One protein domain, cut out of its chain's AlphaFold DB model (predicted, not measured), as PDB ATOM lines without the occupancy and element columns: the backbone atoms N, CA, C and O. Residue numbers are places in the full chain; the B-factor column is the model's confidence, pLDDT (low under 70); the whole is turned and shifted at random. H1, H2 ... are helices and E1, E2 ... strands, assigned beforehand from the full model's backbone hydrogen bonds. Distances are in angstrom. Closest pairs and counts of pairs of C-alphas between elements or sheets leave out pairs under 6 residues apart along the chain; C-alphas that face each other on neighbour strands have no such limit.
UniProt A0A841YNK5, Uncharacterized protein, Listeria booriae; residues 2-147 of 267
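This is residues 2 to 147 of the 267 residues of an uncharacterized protein of Listeria booriae (UniProt A0A841YNK5). A long, twisted sheet of five strands forms a slab, with two helices, H3 and H4, side by side over one face and the other face without a named helix. Two more helices, H1 and H2, lie at one end of the long strands E2, E3 and E4. The printed part has 146 residues with four named helices and five named strands, in the order H1 H2 H3 E1 E2 E3 E4 E5 H4; the sheet's order is E1 E2 E3 E4 E5, antiparallel throughout, and the class is mixed, helices and strands. The whole is elongated, with spans of 57 by 35 by 30 A, and only just loose, close to compact, with a radius of gyration of the C-alphas of 17.7 A.

H1, residues 2 to 14, and H2, residues 19 to 27, only just touch, and only at the corner by their link, with 3 pairs of C-alphas within 8 A; the closest are those of Tyr 13 and Tyr 22, 5.9 A apart. H3, residues 34 to 42, is followed by a meander, each strand the antiparallel neighbour of the one before: E1, residues 45 to 49; E2, 57 to 69; E3, 72 to 83; E4, 88 to 98; E5, 108 to 113. H1 is not on this sheet, and H2 only grazes it with residues 25 to 27. N 46 and O 63 are 2.9 A apart across the hairpin E1 and E2, N 62 and O 78 2.8 A across E2 and E3, N 79 and O 92 2.8 A across E3 and E4, and N 93 and O 113 2.8 A across E4 and E5, each within hydrogen-bond range. H4, residues 119 to 135, and H3 lie on the same face, making two layers, helices on one face of a sheet. H3 runs along E1 at a height over the sheet of 8.7 A, and H4 along E3 at 9.2 A. H3 and H4 touch at a shallow tilt of 20 degrees, opposite ways, closest at the C-alphas of Ile 36 and Leu 127, 6.9 A. In H1, H2, H3 and H4 every O i to N i+4 pair is within hydrogen-bond range.

H1 begins at C-alpha 2, (30.527, 34.434, 187.164), and is 17.4 A long; H2 is 12.3 A and H3 12.2 A. E1 is 12.9 A, E2 36.6 A, E3 36.1 A, E4 34.0 A and E5 16.8 A. E2 ends at C-alpha 69, (37.732, 76.992, 190.021). H4, 24.1 A, ends at C-alpha 135, (15.342, 45.748, 193.557).

The two C-alphas farthest apart, those of Glu 17 and Gly 70, are 58.5 A apart. The printed part has no cut, and no link between named elements is long. Residues 136 to 147 hold no named element, but 139 to 140 pair, parallel, with residues 88 to 89 of E4. The mean pLDDT of the printed part is 82.3; it is under 70 at residues 2 to 6, 16 to 17, 51 to 53 and 132 to 147.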
ATOM      1  N   LEU A   2      30.750  33.435 188.225       54.72
ATOM      2  CA  LEU A   2      30.527  34.434 187.164       54.72
ATOM      3  C   LEU A   2      30.833  33.900 185.746       54.72
ATOM      4  O   LEU A   2      29.992  33.992 184.859       54.72
ATOM      5  N   ASN A   3      31.975  33.224 185.553       62.78
ATOM      6  CA  ASN A   3      32.361  32.670 184.242       62.78
ATOM      7  C   ASN A   3      31.341  31.672 183.669       62.78
ATOM      8  O   ASN A   3      31.031  31.731 182.487       62.78
ATOM      9  N   SER A   4      30.753  30.809 184.504       67.25
ATOM     10  CA  SER A   4      29.724  29.859 184.058       67.25
ATOM     11  C   SER A   4      28.396  30.535 183.691       67.25
ATOM     12  O   SER A   4      27.677  30.046 182.827       67.25
ATOM     13  N   GLN A   5      28.050  31.657 184.333       66.25
ATOM     14  CA  GLN A   5      26.858  32.435 183.972       66.25
ATOM     15  C   GLN A   5      27.062  33.155 182.635       66.25
ATOM     16  O   GLN A   5      26.176  33.120 181.787       66.25
ATOM     17  N   ILE A   6      28.245  33.737 182.426       68.81
ATOM     18  CA  ILE A   6      28.617  34.390 181.165       68.81
ATOM     19  C   ILE A   6      28.616  33.374 180.015       68.81
ATOM     20  O   ILE A   6      27.987  33.622 178.990       68.81
ATOM     21  N   GLU A   7      29.236  32.204 180.198       74.69
ATOM     22  CA  GLU A   7      29.229  31.132 179.193       74.69
ATOM     23  C   GLU A   7      27.809  30.667 178.846       74.69
ATOM     24  O   GLU A   7      27.487  30.506 177.670       74.69
ATOM     25  N   ASN A   8      26.928  30.512 179.837       77.81
ATOM     26  CA  ASN A   8      25.536  30.138 179.590       77.81
ATOM     27  C   ASN A   8      24.783  31.186 178.762       77.81
ATOM     28  O   ASN A   8      24.002  30.818 177.890       77.81
ATOM     29  N   ILE A   9      25.021  32.475 179.003       78.19
ATOM     30  CA  ILE A   9      24.375  33.565 178.258       78.19
ATOM     31  C   ILE A   9      24.927  33.667 176.836       78.19
ATOM     32  O   ILE A   9      24.148  33.826 175.895       78.19
ATOM     33  N   ILE A  10      26.239  33.493 176.659       77.75
ATOM     34  CA  ILE A  10      26.862  33.387 175.333       77.75
ATOM     35  C   ILE A  10      26.240  32.220 174.558       77.75
ATOM     36  O   ILE A  10      25.787  32.398 173.426       77.75
ATOM     37  N   ASN A  11      26.145  31.048 175.186       80.06
ATOM     38  CA  ASN A  11      25.570  29.860 174.564       80.06
ATOM     39  C   ASN A  11      24.077  30.025 174.255       80.06
ATOM     40  O   ASN A  11      23.619  29.572 173.213       80.06
ATOM     41  N   MET A  12      23.314  30.674 175.136       80.94
ATOM     42  CA  MET A  12      21.873  30.842 174.974       80.94
ATOM     43  C   MET A  12      21.528  31.819 173.851       80.94
ATOM     44  O   MET A  12      20.703  31.481 173.008       80.94
ATOM     45  N   TYR A  13      22.143  33.003 173.836       79.31
ATOM     46  CA  TYR A  13      21.713  34.103 172.969       79.31
ATOM     47  C   TYR A  13      22.574  34.300 171.723       79.31
ATOM     48  O   TYR A  13      22.059  34.744 170.703       79.31
ATOM     49  N   TYR A  14      23.871  33.991 171.793       76.19
ATOM     50  CA  TYR A  14      24.816  34.285 170.708       76.19
ATOM     51  C   TYR A  14      25.225  33.044 169.908       76.19
ATOM     52  O   TYR A  14      25.618  33.171 168.752       76.19
ATOM     53  N   GLN A  15      25.155  31.853 170.511       77.25
ATOM     54  CA  GLN A  15      25.482  30.583 169.842       77.25
ATOM     55  C   GLN A  15      24.278  29.640 169.680       77.25
ATOM     56  O   GLN A  15      24.369  28.664 168.938       77.25
ATOM     57  N   GLY A  16      23.170  29.904 170.376       67.56
ATOM     58  CA  GLY A  16      21.939  29.116 170.318       67.56
ATOM     59  C   GLY A  16      20.928  29.661 169.306       67.56
ATOM     60  O   GLY A  16      21.051  30.782 168.824       67.56
ATOM     61  N   GLU A  17      19.879  28.888 169.020       68.44
ATOM     62  CA  GLU A  17      18.767  29.284 168.135       68.44
ATOM     63  C   GLU A  17      17.692  30.109 168.883       68.44
ATOM     64  O   GLU A  17      16.502  29.832 168.780       68.44
ATOM     65  N   ASN A  18      18.095  31.110 169.678       80.50
ATOM     66  CA  ASN A  18      17.178  31.941 170.484       80.50
ATOM     67  C   ASN A  18      17.124  33.405 170.013       80.50
ATOM     68  O   ASN A  18      17.002  34.322 170.827       80.50
ATOM     69  N   GLU A  19      17.218  33.631 168.703       81.50
ATOM     70  CA  GLU A  19      17.188  34.970 168.101       81.50
ATOM     71  C   GLU A  19      15.919  35.746 168.487       81.50
ATOM     72  O   GLU A  19      16.002  36.899 168.906       81.50
ATOM     73  N   GLU A  20      14.750  35.096 168.460       85.31
ATOM     74  CA  GLU A  20      13.483  35.726 168.857       85.31
ATOM     75  C   GLU A  20      13.501  36.206 170.315       85.31
ATOM     76  O   GLU A  20      13.029  37.302 170.616       85.31
ATOM     77  N   LEU A  21      14.091  35.420 171.224       84.56
ATOM     78  CA  LEU A  21      14.208  35.790 172.634       84.56
ATOM     79  C   LEU A  21      15.218  36.929 172.834       84.56
ATOM     80  O   LEU A  21      14.968  37.822 173.639       84.56
ATOM     81  N   TYR A  22      16.335  36.920 172.100       85.88
ATOM     82  CA  TYR A  22      17.320  38.004 172.118       85.88
ATOM     83  C   TYR A  22      16.698  39.333 171.676       85.88
ATOM     84  O   TYR A  22      16.878  40.351 172.347       85.88
ATOM     85  N   VAL A  23      15.943  39.318 170.573       86.38
ATOM     86  CA  VAL A  23      15.252  40.501 170.044       86.38
ATOM     87  C   VAL A  23      14.190  40.976 171.034       86.38
ATOM     88  O   VAL A  23      14.190  42.148 171.404       86.38
ATOM     89  N   ALA A  24      13.356  40.065 171.548       87.25
ATOM     90  CA  ALA A  24      12.340  40.399 172.544       87.25
ATOM     91  C   ALA A  24      12.958  41.064 173.786       87.25
ATOM     92  O   ALA A  24      12.496  42.119 174.213       87.25
ATOM     93  N   LYS A  25      14.050  40.500 174.320       86.75
ATOM     94  CA  LYS A  25      14.771  41.073 175.463       86.75
ATOM     95  C   LYS A  25      15.447  42.403 175.153       86.75
ATOM     96  O   LYS A  25      15.457  43.285 176.000       86.75
ATOM     97  N   SER A  26      15.986  42.577 173.951       87.06
ATOM     98  CA  SER A  26      16.622  43.835 173.539       87.06
ATOM     99  C   SER A  26      15.614  44.977 173.367       87.06
ATOM    100  O   SER A  26      15.970  46.146 173.539       87.06
ATOM    101  N   ALA A  27      14.357  44.641 173.064       87.12
ATOM    102  CA  ALA A  27      13.251  45.584 172.953       87.12
ATOM    103  C   ALA A  27      12.635  45.984 174.308       87.12
ATOM    104  O   ALA A  27      12.006  47.042 174.392       87.12
ATOM    105  N   GLU A  28      12.820  45.183 175.368       86.75
ATOM    106  CA  GLU A  28      12.379  45.539 176.723       86.75
ATOM    107  C   GLU A  28      13.025  46.858 177.172       86.75
ATOM    108  O   GLU A  28      14.158  47.178 176.805       86.75
ATOM    109  N   ARG A  29      12.302  47.638 177.978       85.00
ATOM    110  CA  ARG A  29      12.812  48.861 178.600       85.00
ATOM    111  C   ARG A  29      12.983  48.634 180.085       85.00
ATOM    112  O   ARG A  29      12.132  48.015 180.717       85.00
ATOM    113  N   LEU A  30      14.105  49.114 180.595       84.56
ATOM    114  CA  LEU A  30      14.375  49.159 182.017       84.56
ATOM    115  C   LEU A  30      14.202  50.603 182.462       84.56
ATOM    116  O   LEU A  30      14.641  51.517 181.763       84.56
ATOM    117  N   ASP A  31      13.578  50.782 183.614       84.81
ATOM    118  CA  ASP A  31      13.500  52.067 184.293       84.81
ATOM    119  C   ASP A  31      14.548  52.104 185.406       84.81
ATOM    120  O   ASP A  31      14.917  51.068 185.971       84.81
ATOM    121  N   LEU A  32      15.043  53.302 185.716       86.56
ATOM    122  CA  LEU A  32      15.876  53.479 186.898       86.56
ATOM    123  C   LEU A  32      15.013  53.364 188.161       86.56
ATOM    124  O   LEU A  32      13.877  53.844 188.161       86.56
ATOM    125  N   PRO A  33      15.565  52.805 189.252       86.00
ATOM    126  CA  PRO A  33      15.000  52.970 190.584       86.00
ATOM    127  C   PRO A  33      14.690  54.442 190.877       86.00
ATOM    128  O   PRO A  33      15.468  55.336 190.517       86.00
ATOM    129  N   VAL A  34      13.556  54.687 191.533       83.88
ATOM    130  CA  VAL A  34      13.059  56.041 191.823       83.88
ATOM    131  C   VAL A  34      14.058  56.843 192.653       83.88
ATOM    132  O   VAL A  34      14.211  58.042 192.447       83.88
ATOM    133  N   GLU A  35      14.822  56.170 193.509       84.75
ATOM    134  CA  GLU A  35      15.843  56.748 194.375       84.75
ATOM    135  C   GLU A  35      17.013  57.321 193.565       84.75
ATOM    136  O   GLU A  35      17.527  58.393 193.884       84.75
ATOM    137  N   ILE A  36      17.396  56.659 192.468       89.12
ATOM    138  CA  ILE A  36      18.447  57.148 191.564       89.12
ATOM    139  C   ILE A  36      17.949  58.372 190.788       89.12
ATOM    140  O   ILE A  36      18.694  59.335 190.596       89.12
ATOM    141  N   VAL A  37      16.685  58.366 190.359       89.62
ATOM    142  CA  VAL A  37      16.078  59.515 189.670       89.62
ATOM    143  C   VAL A  37      15.966  60.718 190.612       89.62
ATOM    144  O   VAL A  37      16.345  61.827 190.230       89.62
ATOM    145  N   ALA A  38      15.520  60.497 191.851       88.31
ATOM    146  CA  ALA A  38      15.424  61.526 192.884       88.31
ATOM    147  C   ALA A  38      16.798  62.119 193.220       88.31
ATOM    148  O   ALA A  38      16.948  63.342 193.251       88.31
ATOM    149  N   PHE A  39      17.830  61.278 193.363       90.75
ATOM    150  CA  PHE A  39      19.212  61.738 193.522       90.75
ATOM    151  C   PHE A  39      19.623  62.699 192.403       90.75
ATOM    152  O   PHE A  39      20.169  63.771 192.671       90.75
ATOM    153  N   CYS A  40      19.320  62.359 191.147       91.81
ATOM    154  CA  CYS A  40      19.675  63.223 190.026       91.81
ATOM    155  C   CYS A  40      18.998  64.595 190.119       91.81
ATOM    156  O   CYS A  40      19.640  65.616 189.875       91.81
ATOM    157  N   ALA A  41      17.722  64.626 190.509       89.81
ATOM    158  CA  ALA A  41      16.973  65.865 190.678       89.81
ATOM    159  C   ALA A  41      17.537  66.737 191.815       89.81
ATOM    160  O   ALA A  41      17.754  67.932 191.615       89.81
ATOM    161  N   ILE A  42      17.825  66.139 192.976       87.69
ATOM    162  CA  ILE A  42      18.353  66.837 194.163       87.69
ATOM    163  C   ILE A  42      19.728  67.451 193.876       87.69
ATOM    164  O   ILE A  42      19.997  68.593 194.248       87.69
ATOM    165  N   HIS A  43      20.593  66.712 193.182       87.56
ATOM    166  CA  HIS A  43      21.977  67.119 192.935       87.56
ATOM    167  C   HIS A  43      22.192  67.825 191.592       87.56
ATOM    168  O   HIS A  43      23.334  68.110 191.233       87.56
ATOM    169  N   ASN A  44      21.113  68.138 190.864       88.25
ATOM    170  CA  ASN A  44      21.165  68.755 189.537       88.25
ATOM    171  C   ASN A  44      22.093  67.989 188.569       88.25
ATOM    172  O   ASN A  44      22.892  68.580 187.839       88.25
ATOM    173  N   VAL A  45      22.006  66.658 188.600       93.00
ATOM    174  CA  VAL A  45      22.705  65.762 187.675       93.00
ATOM    175  C   VAL A  45      21.866  65.648 186.410       93.00
ATOM    176  O   VAL A  45      20.689  65.285 186.458       93.00
ATOM    177  N   GLU A  46      22.469  65.940 185.261       94.31
ATOM    178  CA  GLU A  46      21.796  65.754 183.983       94.31
ATOM    179  C   GLU A  46      21.747  64.257 183.648       94.31
ATOM    180  O   GLU A  46      22.778  63.601 183.499       94.31
ATOM    181  N   LEU A  47      20.533  63.721 183.515       93.00
ATOM    182  CA  LEU A  47      20.289  62.334 183.140       93.00
ATOM    183  C   LEU A  47      19.938  62.232 181.652       93.00
ATOM    184  O   LEU A  47      18.917  62.760 181.207       93.00
ATOM    185  N   LYS A  48      20.743  61.493 180.884       91.56
ATOM    186  CA  LYS A  48      20.466  61.159 179.479       91.56
ATOM    187  C   LYS A  48      20.333  59.651 179.285       91.56
ATOM    188  O   LYS A  48      21.207  58.879 179.672       91.56
ATOM    189  N   ILE A  49      19.258  59.239 178.615       83.81
ATOM    190  CA  ILE A  49      19.047  57.857 178.162       83.81
ATOM    191  C   ILE A  49      19.459  57.791 176.696       83.81
ATOM    192  O   ILE A  49      18.902  58.501 175.859       83.81
ATOM    193  N   MET A  50      20.446  56.962 176.370       70.81
ATOM    194  CA  MET A  50      20.972  56.907 175.002       70.81
ATOM    195  C   MET A  50      20.319  55.838 174.128       70.81
ATOM    196  O   MET A  50      20.368  55.924 172.899       70.81
ATOM    197  N   THR A  51      19.733  54.806 174.725       60.88
ATOM    198  CA  THR A  51      19.272  53.621 174.005       60.88
ATOM    199  C   THR A  51      17.937  53.860 173.299       60.88
ATOM    200  O   THR A  51      16.932  53.255 173.617       60.88
ATOM    201  N   ASN A  52      17.905  54.683 172.249       56.53
ATOM    202  CA  ASN A  52      16.720  54.820 171.382       56.53
ATOM    203  C   ASN A  52      16.491  53.622 170.436       56.53
ATOM    204  O   ASN A  52      15.541  53.625 169.657       56.53
ATOM    205  N   TYR A  53      17.327  52.585 170.522       64.31
ATOM    206  CA  TYR A  53      17.263  51.376 169.700       64.31
ATOM    207  C   TYR A  53      17.117  50.129 170.573       64.31
ATOM    208  O   TYR A  53      17.465  50.158 171.756       64.31
ATOM    209  N   GLU A  54      16.615  49.046 169.979       74.50
ATOM    210  CA  GLU A  54      16.620  47.715 170.589       74.50
ATOM    211  C   GLU A  54      18.078  47.314 170.846       74.50
ATOM    212  O   GLU A  54      18.871  47.168 169.916       74.50
ATOM    213  N   ASN A  55      18.453  47.219 172.119       83.06
ATOM    214  CA  ASN A  55      19.818  46.934 172.546       83.06
ATOM    215  C   ASN A  55      19.757  45.970 173.739       83.06
ATOM    216  O   ASN A  55      18.937  46.193 174.638       83.06
ATOM    217  N   PRO A  56      20.603  44.923 173.789       85.50
ATOM    218  CA  PRO A  56      20.676  43.982 174.912       85.50
ATOM    219  C   PRO A  56      21.050  44.600 176.267       85.50
ATOM    220  O   PRO A  56      21.044  43.892 177.276       85.50
ATOM    221  N   SER A  57      21.377  45.890 176.317       87.00
ATOM    222  CA  SER A  57      21.538  46.660 177.547       87.00
ATOM    223  C   SER A  57      20.824  48.005 177.459       87.00
ATOM    224  O   SER A  57      20.629  48.551 176.373       87.00
ATOM    225  N   GLU A  58      20.421  48.528 178.612       88.31
ATOM    226  CA  GLU A  58      19.968  49.911 178.762       88.31
ATOM    227  C   GLU A  58      21.119  50.730 179.361       88.31
ATOM    228  O   GLU A  58      21.845  50.230 180.231       88.31
ATOM    229  N   LYS A  59      21.328  51.951 178.853       91.12
ATOM    230  CA  LYS A  59      22.417  52.828 179.297       91.12
ATOM    231  C   LYS A  59      21.911  54.195 179.731       91.12
ATOM    232  O   LYS A  59      21.231  54.878 178.960       91.12
ATOM    233  N   TRP A  60      22.348  54.613 180.913       92.62
ATOM    234  CA  TRP A  60      22.079  55.926 181.490       92.62
ATOM    235  C   TRP A  60      23.378  56.683 181.709       92.62
ATOM    236  O   TRP A  60      24.334  56.136 182.254       92.62
ATOM    237  N   PHE A  61      23.385  57.938 181.281       94.69
ATOM    238  CA  PHE A  61      24.496  58.866 181.418       94.69
ATOM    239  C   PHE A  61      24.108  59.913 182.453       94.69
ATOM    240  O   PHE A  61      23.088  60.584 182.297       94.69
ATOM    241  N   PHE A  62      24.920  60.020 183.495       95.75
ATOM    242  CA  PHE A  62      24.746  60.920 184.623       95.75
ATOM    243  C   PHE A  62      25.846  61.973 184.574       95.75
ATOM    244  O   PHE A  62      26.965  61.716 185.022       95.75
ATOM    245  N   THR A  63      25.545  63.138 184.014       94.88
ATOM    246  CA  THR A  63      26.498  64.244 183.914       94.88
ATOM    247  C   THR A  63      26.360  65.134 185.142       94.88
ATOM    248  O   THR A  63      25.360  65.827 185.343       94.88
ATOM    249  N   MET A  64      27.370  65.076 186.005       89.00
ATOM    250  CA  MET A  64      27.492  65.913 187.189       89.00
ATOM    251  C   MET A  64      28.151  67.207 186.736       89.00
ATOM    252  O   MET A  64      29.303  67.171 186.308       89.00
ATOM    253  N   GLY A  65      27.380  68.298 186.746       76.50
ATOM    254  CA  GLY A  65      27.699  69.537 186.032       76.50
ATOM    255  C   GLY A  65      29.111  70.103 186.245       76.50
ATOM    256  O   GLY A  65      29.866  69.692 187.121       76.50
ATOM    257  N   GLU A  66      29.458  71.099 185.433       78.88
ATOM    258  CA  GLU A  66      30.811  71.657 185.362       78.88
ATOM    259  C   GLU A  66      31.289  72.237 186.710       78.88
ATOM    260  O   GLU A  66      30.759  73.235 187.209       78.88
ATOM    261  N   TYR A  67      32.356  71.667 187.277       85.75
ATOM    262  CA  TYR A  67      33.085  72.296 188.376       85.75
ATOM    263  C   TYR A  67      34.093  73.293 187.807       85.75
ATOM    264  O   TYR A  67      34.960  72.921 187.012       85.75
ATOM    265  N   LYS A  68      34.008  74.558 188.241       85.88
ATOM    266  CA  LYS A  68      34.931  75.623 187.830       85.88
ATOM    267  C   LYS A  68      35.597  76.278 189.029       85.88
ATOM    268  O   LYS A  68      34.929  76.887 189.861       85.88
ATOM    269  N   GLU A  69      36.925  76.241 189.060       87.62
ATOM    270  CA  GLU A  69      37.732  76.992 190.021       87.62
ATOM    271  C   GLU A  69      38.891  77.707 189.321       87.62
ATOM    272  O   GLU A  69      39.864  77.109 188.851       87.62
ATOM    273  N   GLY A  70      38.789  79.036 189.248       85.44
ATOM    274  CA  GLY A  70      39.763  79.871 188.555       85.44
ATOM    275  C   GLY A  70      39.879  79.474 187.086       85.44
ATOM    276  O   GLY A  70      38.974  79.720 186.298       85.44
ATOM    277  N   ASN A  71      41.007  78.865 186.721       84.19
ATOM    278  CA  ASN A  71      41.211  78.374 185.361       84.19
ATOM    279  C   ASN A  71      40.793  76.907 185.194       84.19
ATOM    280  O   ASN A  71      40.811  76.422 184.071       84.19
ATOM    281  N   PHE A  72      40.577  76.139 186.258       88.06
ATOM    282  CA  PHE A  72      40.250  74.715 186.169       88.06
ATOM    283  C   PHE A  72      38.759  74.532 185.896       88.06
ATOM    284  O   PHE A  72      37.940  75.134 186.581       88.06
ATOM    285  N   GLU A  73      38.444  73.725 184.890       91.31
ATOM    286  CA  GLU A  73      37.087  73.383 184.482       91.31
ATOM    287  C   GLU A  73      37.071  71.896 184.162       91.31
ATOM    288  O   GLU A  73      37.904  71.434 183.372       91.31
ATOM    289  N   VAL A  74      36.178  71.171 184.828       93.69
ATOM    290  CA  VAL A  74      36.009  69.730 184.679       93.69
ATOM    291  C   VAL A  74      34.528  69.375 184.676       93.69
ATOM    292  O   VAL A  74      33.766  69.871 185.505       93.69
ATOM    293  N   GLU A  75      34.138  68.502 183.762       94.31
ATOM    294  CA  GLU A  75      32.836  67.846 183.749       94.31
ATOM    295  C   GLU A  75      33.028  66.370 184.093       94.31
ATOM    296  O   GLU A  75      33.986  65.742 183.642       94.31
ATOM    297  N   TYR A  76      32.137  65.815 184.909       95.50
ATOM    298  CA  TYR A  76      32.203  64.420 185.325       95.50
ATOM    299  C   TYR A  76      30.961  63.685 184.849       95.50
ATOM    300  O   TYR A  76      29.845  64.138 185.087       95.50
ATOM    301  N   THR A  77      31.141  62.521 184.233       95.38
ATOM    302  CA  THR A  77      30.021  61.700 183.766       95.38
ATOM    303  C   THR A  77      30.159  60.273 184.276       95.38
ATOM    304  O   THR A  77      31.226  59.674 184.176       95.38
ATOM    305  N   THR A  78      29.083  59.722 184.832       95.38
ATOM    306  CA  THR A  78      28.971  58.293 185.162       95.38
ATOM    307  C   THR A  78      28.046  57.617 184.158       95.38
ATOM    308  O   THR A  78      27.010  58.174 183.802       95.38
ATOM    309  N   ILE A  79      28.388  56.412 183.714       93.62
ATOM    310  CA  ILE A  79      27.601  55.619 182.772       93.62
ATOM    311  C   ILE A  79      27.176  54.327 183.461       93.62
ATOM    312  O   ILE A  79      28.003  53.450 183.688       93.62
ATOM    313  N   LEU A  80      25.881  54.174 183.740       91.69
ATOM    314  CA  LEU A  80      25.309  52.897 184.171       91.69
ATOM    315  C   LEU A  80      24.851  52.113 182.946       91.69
ATOM    316  O   LEU A  80      24.030  52.591 182.168       91.69
ATOM    317  N   SER A  81      25.347  50.891 182.805       89.25
ATOM    318  CA  SER A  81      24.928  49.921 181.797       89.25
ATOM    319  C   SER A  81      24.312  48.707 182.485       89.25
ATOM    320  O   SER A  81      25.017  47.967 183.168       89.25
ATOM    321  N   VAL A  82      23.018  48.461 182.282       87.25
ATOM    322  CA  VAL A  82      22.325  47.286 182.841       87.25
ATOM    323  C   VAL A  82      21.970  46.326 181.717       87.25
ATOM    324  O   VAL A  82      21.387  46.721 180.706       87.25
ATOM    325  N   SER A  83      22.333  45.052 181.875       85.56
ATOM    326  CA  SER A  83      22.011  44.021 180.890       85.56
ATOM    327  C   SER A  83      20.543  43.595 180.987       85.56
ATOM    328  O   SER A  83      20.005  43.383 182.071       85.56
ATOM    329  N   LYS A  84      19.898  43.423 179.830       86.06
ATOM    330  CA  LYS A  84      18.547  42.847 179.698       86.06
ATOM    331  C   LYS A  84      18.590  41.331 179.511       86.06
ATOM    332  O   LYS A  84      17.598  40.639 179.719       86.06
ATOM    333  N   LEU A  85      19.746  40.804 179.110       84.31
ATOM    334  CA  LEU A  85      19.958  39.373 178.868       84.31
ATOM    335  C   LEU A  85      20.437  38.631 180.117       84.31
ATOM    336  O   LEU A  85      20.311  37.410 180.202       84.31
ATOM    337  N   ALA A  86      21.039  39.368 181.048       78.81
ATOM    338  CA  ALA A  86      21.768  38.856 182.190       78.81
ATOM    339  C   ALA A  86      21.481  39.709 183.418       78.81
ATOM    340  O   ALA A  86      21.416  40.928 183.310       78.81
ATOM    341  N   ASN A  87      21.472  39.094 184.596       77.88
ATOM    342  CA  ASN A  87      21.484  39.836 185.849       77.88
ATOM    343  C   ASN A  87      22.907  40.348 186.163       77.88
ATOM    344  O   ASN A  87      23.487  39.983 187.182       77.88
ATOM    345  N   VAL A  88      23.488  41.177 185.284       79.06
ATOM    346  CA  VAL A  88      24.693  41.983 185.574       79.06
ATOM    347  C   VAL A  88      24.533  43.464 185.192       79.06
ATOM    348  O   VAL A  88      23.758  43.792 184.289       79.06
ATOM    349  N   TYR A  89      25.303  44.340 185.842       85.38
ATOM    350  CA  TYR A  89      25.452  45.749 185.460       85.38
ATOM    351  C   TYR A  89      26.912  46.215 185.538       85.38
ATOM    352  O   TYR A  89      27.742  45.567 186.174       85.38
ATOM    353  N   ALA A  90      27.199  47.351 184.900       85.56
ATOM    354  CA  ALA A  90      28.476  48.057 184.953       85.56
ATOM    355  C   ALA A  90      28.265  49.575 185.115       85.56
ATOM    356  O   ALA A  90      27.260  50.121 184.668       85.56
ATOM    357  N   LEU A  91      29.229  50.225 185.745       88.94
ATOM    358  CA  LEU A  91      29.396  51.650 186.043       88.94
ATOM    359  C   LEU A  91      30.768  52.157 185.555       88.94
ATOM    360  O   LEU A  91      31.826  51.844 186.095       88.94
ATOM    361  N   GLU A  92      30.773  52.982 184.525       91.25
ATOM    362  CA  GLU A  92      32.007  53.608 184.046       91.25
ATOM    363  C   GLU A  92      32.005  55.075 184.464       91.25
ATOM    364  O   GLU A  92      31.021  55.785 184.250       91.25
ATOM    365  N   HIS A  93      33.091  55.540 185.069       93.50
ATOM    366  CA  HIS A  93      33.281  56.940 185.415       93.50
ATOM    367  C   HIS A  93      34.212  57.587 184.408       93.50
ATOM    368  O   HIS A  93      35.238  57.028 184.031       93.50
ATOM    369  N   SER A  94      33.862  58.797 184.003       94.75
ATOM    370  CA  SER A  94      34.648  59.603 183.085       94.75
ATOM    371  C   SER A  94      34.752  61.038 183.584       94.75
ATOM    372  O   SER A  94      33.913  61.507 184.368       94.75
ATOM    373  N   PHE A  95      35.790  61.732 183.137       94.94
ATOM    374  CA  PHE A  95      35.905  63.176 183.278       94.94
ATOM    375  C   PHE A  95      36.387  63.808 181.976       94.94
ATOM    376  O   PHE A  95      37.147  63.200 181.220       94.94
ATOM    377  N   GLU A  96      36.018  65.066 181.773       94.44
ATOM    378  CA  GLU A  96      36.513  65.919 180.700       94.44
ATOM    379  C   GLU A  96      37.073  67.212 181.300       94.44
ATOM    380  O   GLU A  96      36.389  67.898 182.050       94.44
ATOM    381  N   VAL A  97      38.329  67.550 180.998       94.06
ATOM    382  CA  VAL A  97      38.991  68.788 181.450       94.06
ATOM    383  C   VAL A  97      39.435  69.602 180.247       94.06
ATOM    384  O   VAL A  97      40.054  69.071 179.326       94.06
ATOM    385  N   LEU A  98      39.241  70.923 180.283       92.12
ATOM    386  CA  LEU A  98      39.774  71.813 179.249       92.12
ATOM    387  C   LEU A  98      41.300  71.676 179.111       92.12
ATOM    388  O   LEU A  98      42.064  71.955 180.044       92.12
ATOM    389  N   ASN A  99      41.767  71.330 177.910       92.25
ATOM    390  CA  ASN A  99      43.190  71.263 177.615       92.25
ATOM    391  C   ASN A  99      43.740  72.686 177.456       92.25
ATOM    392  O   ASN A  99      43.310  73.454 176.590       92.25
ATOM    393  N   LYS A 100      44.704  73.062 178.296       89.44
ATOM    394  CA  LYS A 100      45.294  74.411 178.310       89.44
ATOM    395  C   LYS A 100      46.620  74.525 177.582       89.44
ATOM    396  O   LYS A 100      47.156  75.630 177.524       89.44
ATOM    397  N   ASP A 101      47.150  73.432 177.042       92.06
ATOM    398  CA  ASP A 101      48.381  73.491 176.262       92.06
ATOM    399  C   ASP A 101      48.177  74.437 175.055       92.06
ATOM    400  O   ASP A 101      47.264  74.220 174.253       92.06
ATOM    401  N   PRO A 102      48.980  75.512 174.902       91.81
ATOM    402  CA  PRO A 102      48.903  76.400 173.741       91.81
ATOM    403  C   PRO A 102      49.155  75.686 172.407       91.81
ATOM    404  O   PRO A 102      48.736  76.183 171.366       91.81
ATOM    405  N   ASN A 103      49.827  74.533 172.443       95.38
ATOM    406  CA  ASN A 103      50.111  73.681 171.293       95.38
ATOM    407  C   ASN A 103      49.231  72.421 171.269       95.38
ATOM    408  O   ASN A 103      49.576  71.446 170.597       95.38
ATOM    409  N   LYS A 104      48.115  72.418 172.011       94.38
ATOM    410  CA  LYS A 104      47.172  71.300 172.022       94.38
ATOM    411  C   LYS A 104      46.649  70.981 170.627       94.38
ATOM    412  O   LYS A 104      46.410  71.868 169.809       94.38
ATOM    413  N   ILE A 105      46.415  69.695 170.414       93.38
ATOM    414  CA  ILE A 105      45.658  69.190 169.268       93.38
ATOM    415  C   ILE A 105      44.199  69.015 169.693       93.38
ATOM    416  O   ILE A 105      43.312  69.603 169.084       93.38
ATOM    417  N   GLU A 106      43.972  68.283 170.786       95.06
ATOM    418  CA  GLU A 106      42.640  68.079 171.353       95.06
ATOM    419  C   GLU A 106      42.244  69.226 172.296       95.06
ATOM    420  O   GLU A 106      43.064  69.657 173.120       95.06
ATOM    421  N   PRO A 107      40.999  69.730 172.212       91.06
ATOM    422  CA  PRO A 107      40.533  70.842 173.037       91.06
ATOM    423  C   PRO A 107      40.362  70.456 174.508       91.06
ATOM    424  O   PRO A 107      40.409  71.336 175.370       91.06
ATOM    425  N   VAL A 108      40.214  69.163 174.789       93.44
ATOM    426  CA  VAL A 108      39.935  68.607 176.110       93.44
ATOM    427  C   VAL A 108      40.775  67.361 176.366       93.44
ATOM    428  O   VAL A 108      41.256  66.713 175.439       93.44
ATOM    429  N   LEU A 109      41.005  67.076 177.640       92.88
ATOM    430  CA  LEU A 109      41.603  65.843 178.126       92.88
ATOM    431  C   LEU A 109      40.492  65.010 178.747       92.88
ATOM    432  O   LEU A 109      39.761  65.515 179.596       92.88
ATOM    433  N   VAL A 110      40.407  63.751 178.339       94.00
ATOM    434  CA  VAL A 110      39.425  62.798 178.851       94.00
ATOM    435  C   VAL A 110      40.124  61.680 179.611       94.00
ATOM    436  O   VAL A 110      41.263  61.322 179.294       94.00
ATOM    437  N   GLY A 111      39.451  61.143 180.618       92.25
ATOM    438  CA  GLY A 111      39.883  59.947 181.326       92.25
ATOM    439  C   GLY A 111      38.680  59.105 181.708       92.25
ATOM    440  O   GLY A 111      37.679  59.663 182.146       92.25
ATOM    441  N   ASP A 112      38.818  57.790 181.553       91.44
ATOM    442  CA  ASP A 112      37.797  56.796 181.875       91.44
ATOM    443  C   ASP A 112      38.366  55.780 182.869       91.44
ATOM    444  O   ASP A 112      39.523  55.356 182.755       91.44
ATOM    445  N   SER A 113      37.562  55.391 183.855       86.00
ATOM    446  CA  SER A 113      37.937  54.437 184.894       86.00
ATOM    447  C   SER A 113      36.705  53.809 185.539       86.00
ATOM    448  O   SER A 113      35.628  54.393 185.575       86.00
ATOM    449  N   GLU A 114      36.884  52.622 186.107       82.69
ATOM    450  CA  GLU A 114      35.919  51.997 187.020       82.69
ATOM    451  C   GLU A 114      35.867  52.699 188.384       82.69
ATOM    452  O   GLU A 114      34.896  52.570 189.116       82.69
ATOM    453  N   ALA A 115      36.917  53.446 188.727       85.00
ATOM    454  CA  ALA A 115      37.029  54.217 189.956       85.00
ATOM    455  C   ALA A 115      36.432  55.625 189.795       85.00
ATOM    456  O   ALA A 115      36.795  56.343 188.860       85.00
ATOM    457  N   ALA A 116      35.589  56.046 190.741       89.06
ATOM    458  CA  ALA A 116      35.058  57.403 190.807       89.06
ATOM    459  C   ALA A 116      36.172  58.455 190.982       89.06
ATOM    460  O   ALA A 116      37.093  58.298 191.791       89.06
ATOM    461  N   TYR A 117      36.066  59.570 190.252       90.12
ATOM    462  CA  TYR A 117      37.038  60.671 190.307       90.12
ATOM    463  C   TYR A 117      36.655  61.772 191.290       90.12
ATOM    464  O   TYR A 117      37.500  62.580 191.682       90.12
ATOM    465  N   ASN A 118      35.380  61.837 191.662       88.81
ATOM    466  CA  ASN A 118      34.874  62.808 192.612       88.81
ATOM    467  C   ASN A 118      33.830  62.184 193.545       88.81
ATOM    468  O   ASN A 118      33.354  61.067 193.345       88.81
ATOM    469  N   VAL A 119      33.465  62.959 194.561       87.25
ATOM    470  CA  VAL A 119      32.485  62.576 195.576       87.25
ATOM    471  C   VAL A 119      31.093  62.318 194.998       87.25
ATOM    472  O   VAL A 119      30.452  61.364 195.406       87.25
ATOM    473  N   GLY A 120      30.624  63.119 194.039       88.75
ATOM    474  CA  GLY A 120      29.298  62.919 193.453       88.75
ATOM    475  C   GLY A 120      29.191  61.588 192.702       88.75
ATOM    476  O   GLY A 120      28.234  60.846 192.899       88.75
ATOM    477  N   GLN A 121      30.195  61.258 191.885       91.38
ATOM    478  CA  GLN A 121      30.284  59.986 191.167       91.38
ATOM    479  C   GLN A 121      30.301  58.812 192.141       91.38
ATOM    480  O   GLN A 121      29.605  57.828 191.905       91.38
ATOM    481  N   PHE A 122      31.046  58.956 193.238       89.50
ATOM    482  CA  PHE A 122      31.109  57.967 194.303       89.50
ATOM    483  C   PHE A 122      29.755  57.775 195.003       89.50
ATOM    484  O   PHE A 122      29.282  56.652 195.152       89.50
ATOM    485  N   ASP A 123      29.103  58.865 195.408       88.06
ATOM    486  CA  ASP A 123      27.824  58.805 196.116       88.06
ATOM    487  C   ASP A 123      26.732  58.174 195.214       88.06
ATOM    488  O   ASP A 123      25.927  57.367 195.686       88.06
ATOM    489  N   LEU A 124      26.749  58.455 193.901       89.94
ATOM    490  CA  LEU A 124      25.894  57.780 192.912       89.94
ATOM    491  C   LEU A 124      26.232  56.289 192.762       89.94
ATOM    492  O   LEU A 124      25.319  55.472 192.658       89.94
ATOM    493  N   GLU A 125      27.514  55.922 192.720       89.25
ATOM    494  CA  GLU A 125      27.961  54.528 192.623       89.25
ATOM    495  C   GLU A 125      27.434  53.695 193.800       89.25
ATOM    496  O   GLU A 125      26.856  52.624 193.593       89.25
ATOM    497  N   GLU A 126      27.560  54.204 195.026       85.25
ATOM    498  CA  GLU A 126      27.048  53.531 196.224       85.25
ATOM    499  C   GLU A 126      25.520  53.431 196.221       85.25
ATOM    500  O   GLU A 126      24.962  52.381 196.558       85.25
ATOM    501  N   LEU A 127      24.831  54.482 195.767       86.56
ATOM    502  CA  LEU A 127      23.380  54.463 195.603       86.56
ATOM    503  C   LEU A 127      22.947  53.383 194.598       86.56
ATOM    504  O   LEU A 127      22.035  52.600 194.874       86.56
ATOM    505  N   VAL A 128      23.631  53.289 193.454       86.88
ATOM    506  CA  VAL A 128      23.381  52.253 192.444       86.88
ATOM    507  C   VAL A 128      23.595  50.867 193.045       86.88
ATOM    508  O   VAL A 128      22.707  50.028 192.918       86.88
ATOM    509  N   LYS A 129      24.712  50.620 193.742       81.12
ATOM    510  CA  LYS A 129      24.955  49.336 194.421       81.12
ATOM    511  C   LYS A 129      23.807  48.991 195.364       81.12
ATOM    512  O   LYS A 129      23.235  47.910 195.263       81.12
ATOM    513  N   GLN A 130      23.408  49.912 196.235       76.25
ATOM    514  CA  GLN A 130      22.358  49.653 197.215       76.25
ATOM    515  C   GLN A 130      21.003  49.320 196.569       76.25
ATOM    516  O   GLN A 130      20.371  48.327 196.938       76.25
ATOM    517  N   PHE A 131      20.544  50.133 195.617       74.81
ATOM    518  CA  PHE A 131      19.173  50.038 195.101       74.81
ATOM    519  C   PHE A 131      19.032  49.092 193.911       74.81
ATOM    520  O   PHE A 131      18.008  48.416 193.788       74.81
ATOM    521  N   VAL A 132      20.077  48.937 193.096       69.88
ATOM    522  CA  VAL A 132      20.075  47.919 192.045       69.88
ATOM    523  C   VAL A 132      20.124  46.531 192.671       69.88
ATOM    524  O   VAL A 132      19.318  45.711 192.259       69.88
ATOM    525  N   HIS A 133      20.930  46.273 193.715       62.81
ATOM    526  CA  HIS A 133      20.964  44.960 194.382       62.81
ATOM    527  C   HIS A 133      19.678  44.598 195.141       62.81
ATOM    528  O   HIS A 133      19.299  43.424 195.164       62.81
ATOM    529  N   LYS A 134      19.014  45.575 195.780       57.75
ATOM    530  CA  LYS A 134      17.760  45.346 196.522       57.75
ATOM    531  C   LYS A 134      16.573  45.089 195.588       57.75
ATOM    532  O   LYS A 134      15.754  44.221 195.880       57.75
ATOM    533  N   GLY A 135      16.474  45.833 194.484       50.69
ATOM    534  CA  GLY A 135      15.342  45.748 193.557       50.69
ATOM    535  C   GLY A 135      15.482  44.646 192.509       50.69
ATOM    536  O   GLY A 135      14.483  44.098 192.043       50.69
ATOM    537  N   VAL A 136      16.714  44.293 192.136       52.09
ATOM    538  CA  VAL A 136      16.974  43.309 191.091       52.09
ATOM    539  C   VAL A 136      18.260  42.550 191.427       52.09
ATOM    540  O   VAL A 136      19.270  43.137 191.777       52.09
ATOM    541  N   SER A 137      18.268  41.219 191.365       53.34
ATOM    542  CA  SER A 137      19.439  40.412 191.760       53.34
ATOM    543  C   SER A 137      20.610  40.501 190.762       53.34
ATOM    544  O   SER A 137      21.117  39.469 190.319       53.34
ATOM    545  N   TYR A 138      21.009  41.706 190.355       60.06
ATOM    546  CA  TYR A 138      22.150  41.950 189.495       60.06
ATOM    547  C   TYR A 138      23.454  41.767 190.272       60.06
ATOM    548  O   TYR A 138      23.582  42.202 191.414       60.06
ATOM    549  N   VAL A 139      24.433  41.131 189.634       56.59
ATOM    550  CA  VAL A 139      25.805  41.030 190.131       56.59
ATOM    551  C   VAL A 139      26.610  42.229 189.622       56.59
ATOM    552  O   VAL A 139      26.524  42.574 188.441       56.59
ATOM    553  N   THR A 140      27.375  42.853 190.518       57.44
ATOM    554  CA  THR A 140      28.340  43.920 190.227       57.44
ATOM    555  C   THR A 140      29.524  43.394 189.424       57.44
ATOM    556  O   THR A 140      30.035  42.306 189.691       57.44
ATOM    557  N   PHE A 141      30.006  44.190 188.470       55.69
ATOM    558  CA  PHE A 141      31.287  43.971 187.796       55.69
ATOM    559  C   PHE A 141      32.356  44.886 188.418       55.69
ATOM    560  O   PHE A 141      32.853  45.786 187.762       55.69
ATOM    561  N   TYR A 142      32.662  44.695 189.706       55.38
ATOM    562  CA  TYR A 142      33.727  45.433 190.402       55.38
ATOM    563  C   TYR A 142      34.538  44.497 191.290       55.38
ATOM    564  O   TYR A 142      33.984  43.614 191.945       55.38
ATOM    565  N   GLU A 143      35.850  44.711 191.342       46.44
ATOM    566  CA  GLU A 143      36.615  44.379 192.544       46.44
ATOM    567  C   GLU A 143      36.287  45.468 193.585       46.44
ATOM    568  O   GLU A 143      36.323  46.652 193.271       46.44
ATOM    569  N   ASP A 144      35.873  45.103 194.800       50.00
ATOM    570  CA  ASP A 144      35.427  46.074 195.812       50.00
ATOM    571  C   ASP A 144      36.575  47.009 196.250       50.00
ATOM    572  O   ASP A 144      37.409  46.635 197.077       50.00
ATOM    573  N   TYR A 145      36.623  48.236 195.718       52.41
ATOM    574  CA  TYR A 145      37.716  49.191 195.971       52.41
ATOM    575  C   TYR A 145      37.470  50.176 197.133       52.41
ATOM    576  O   TYR A 145      38.429  50.773 197.625       52.41
ATOM    577  N   TYR A 146      36.227  50.356 197.606       54.88
ATOM    578  CA  TYR A 146      35.851  51.558 198.375       54.88
ATOM    579  C   TYR A 146      35.157  51.363 199.734       54.88
ATOM    580  O   TYR A 146      34.668  52.332 200.314       54.88
ATOM    581  N   ASN A 147      35.151  50.155 200.295       55.38
ATOM    582  CA  ASN A 147      34.331  49.826 201.475       55.38
ATOM    583  C   ASN A 147      34.607  50.652 202.767       55.38
ATOM    584  O   ASN A 147      33.806  50.595 203.709       55.38
TER     585      ASN A 147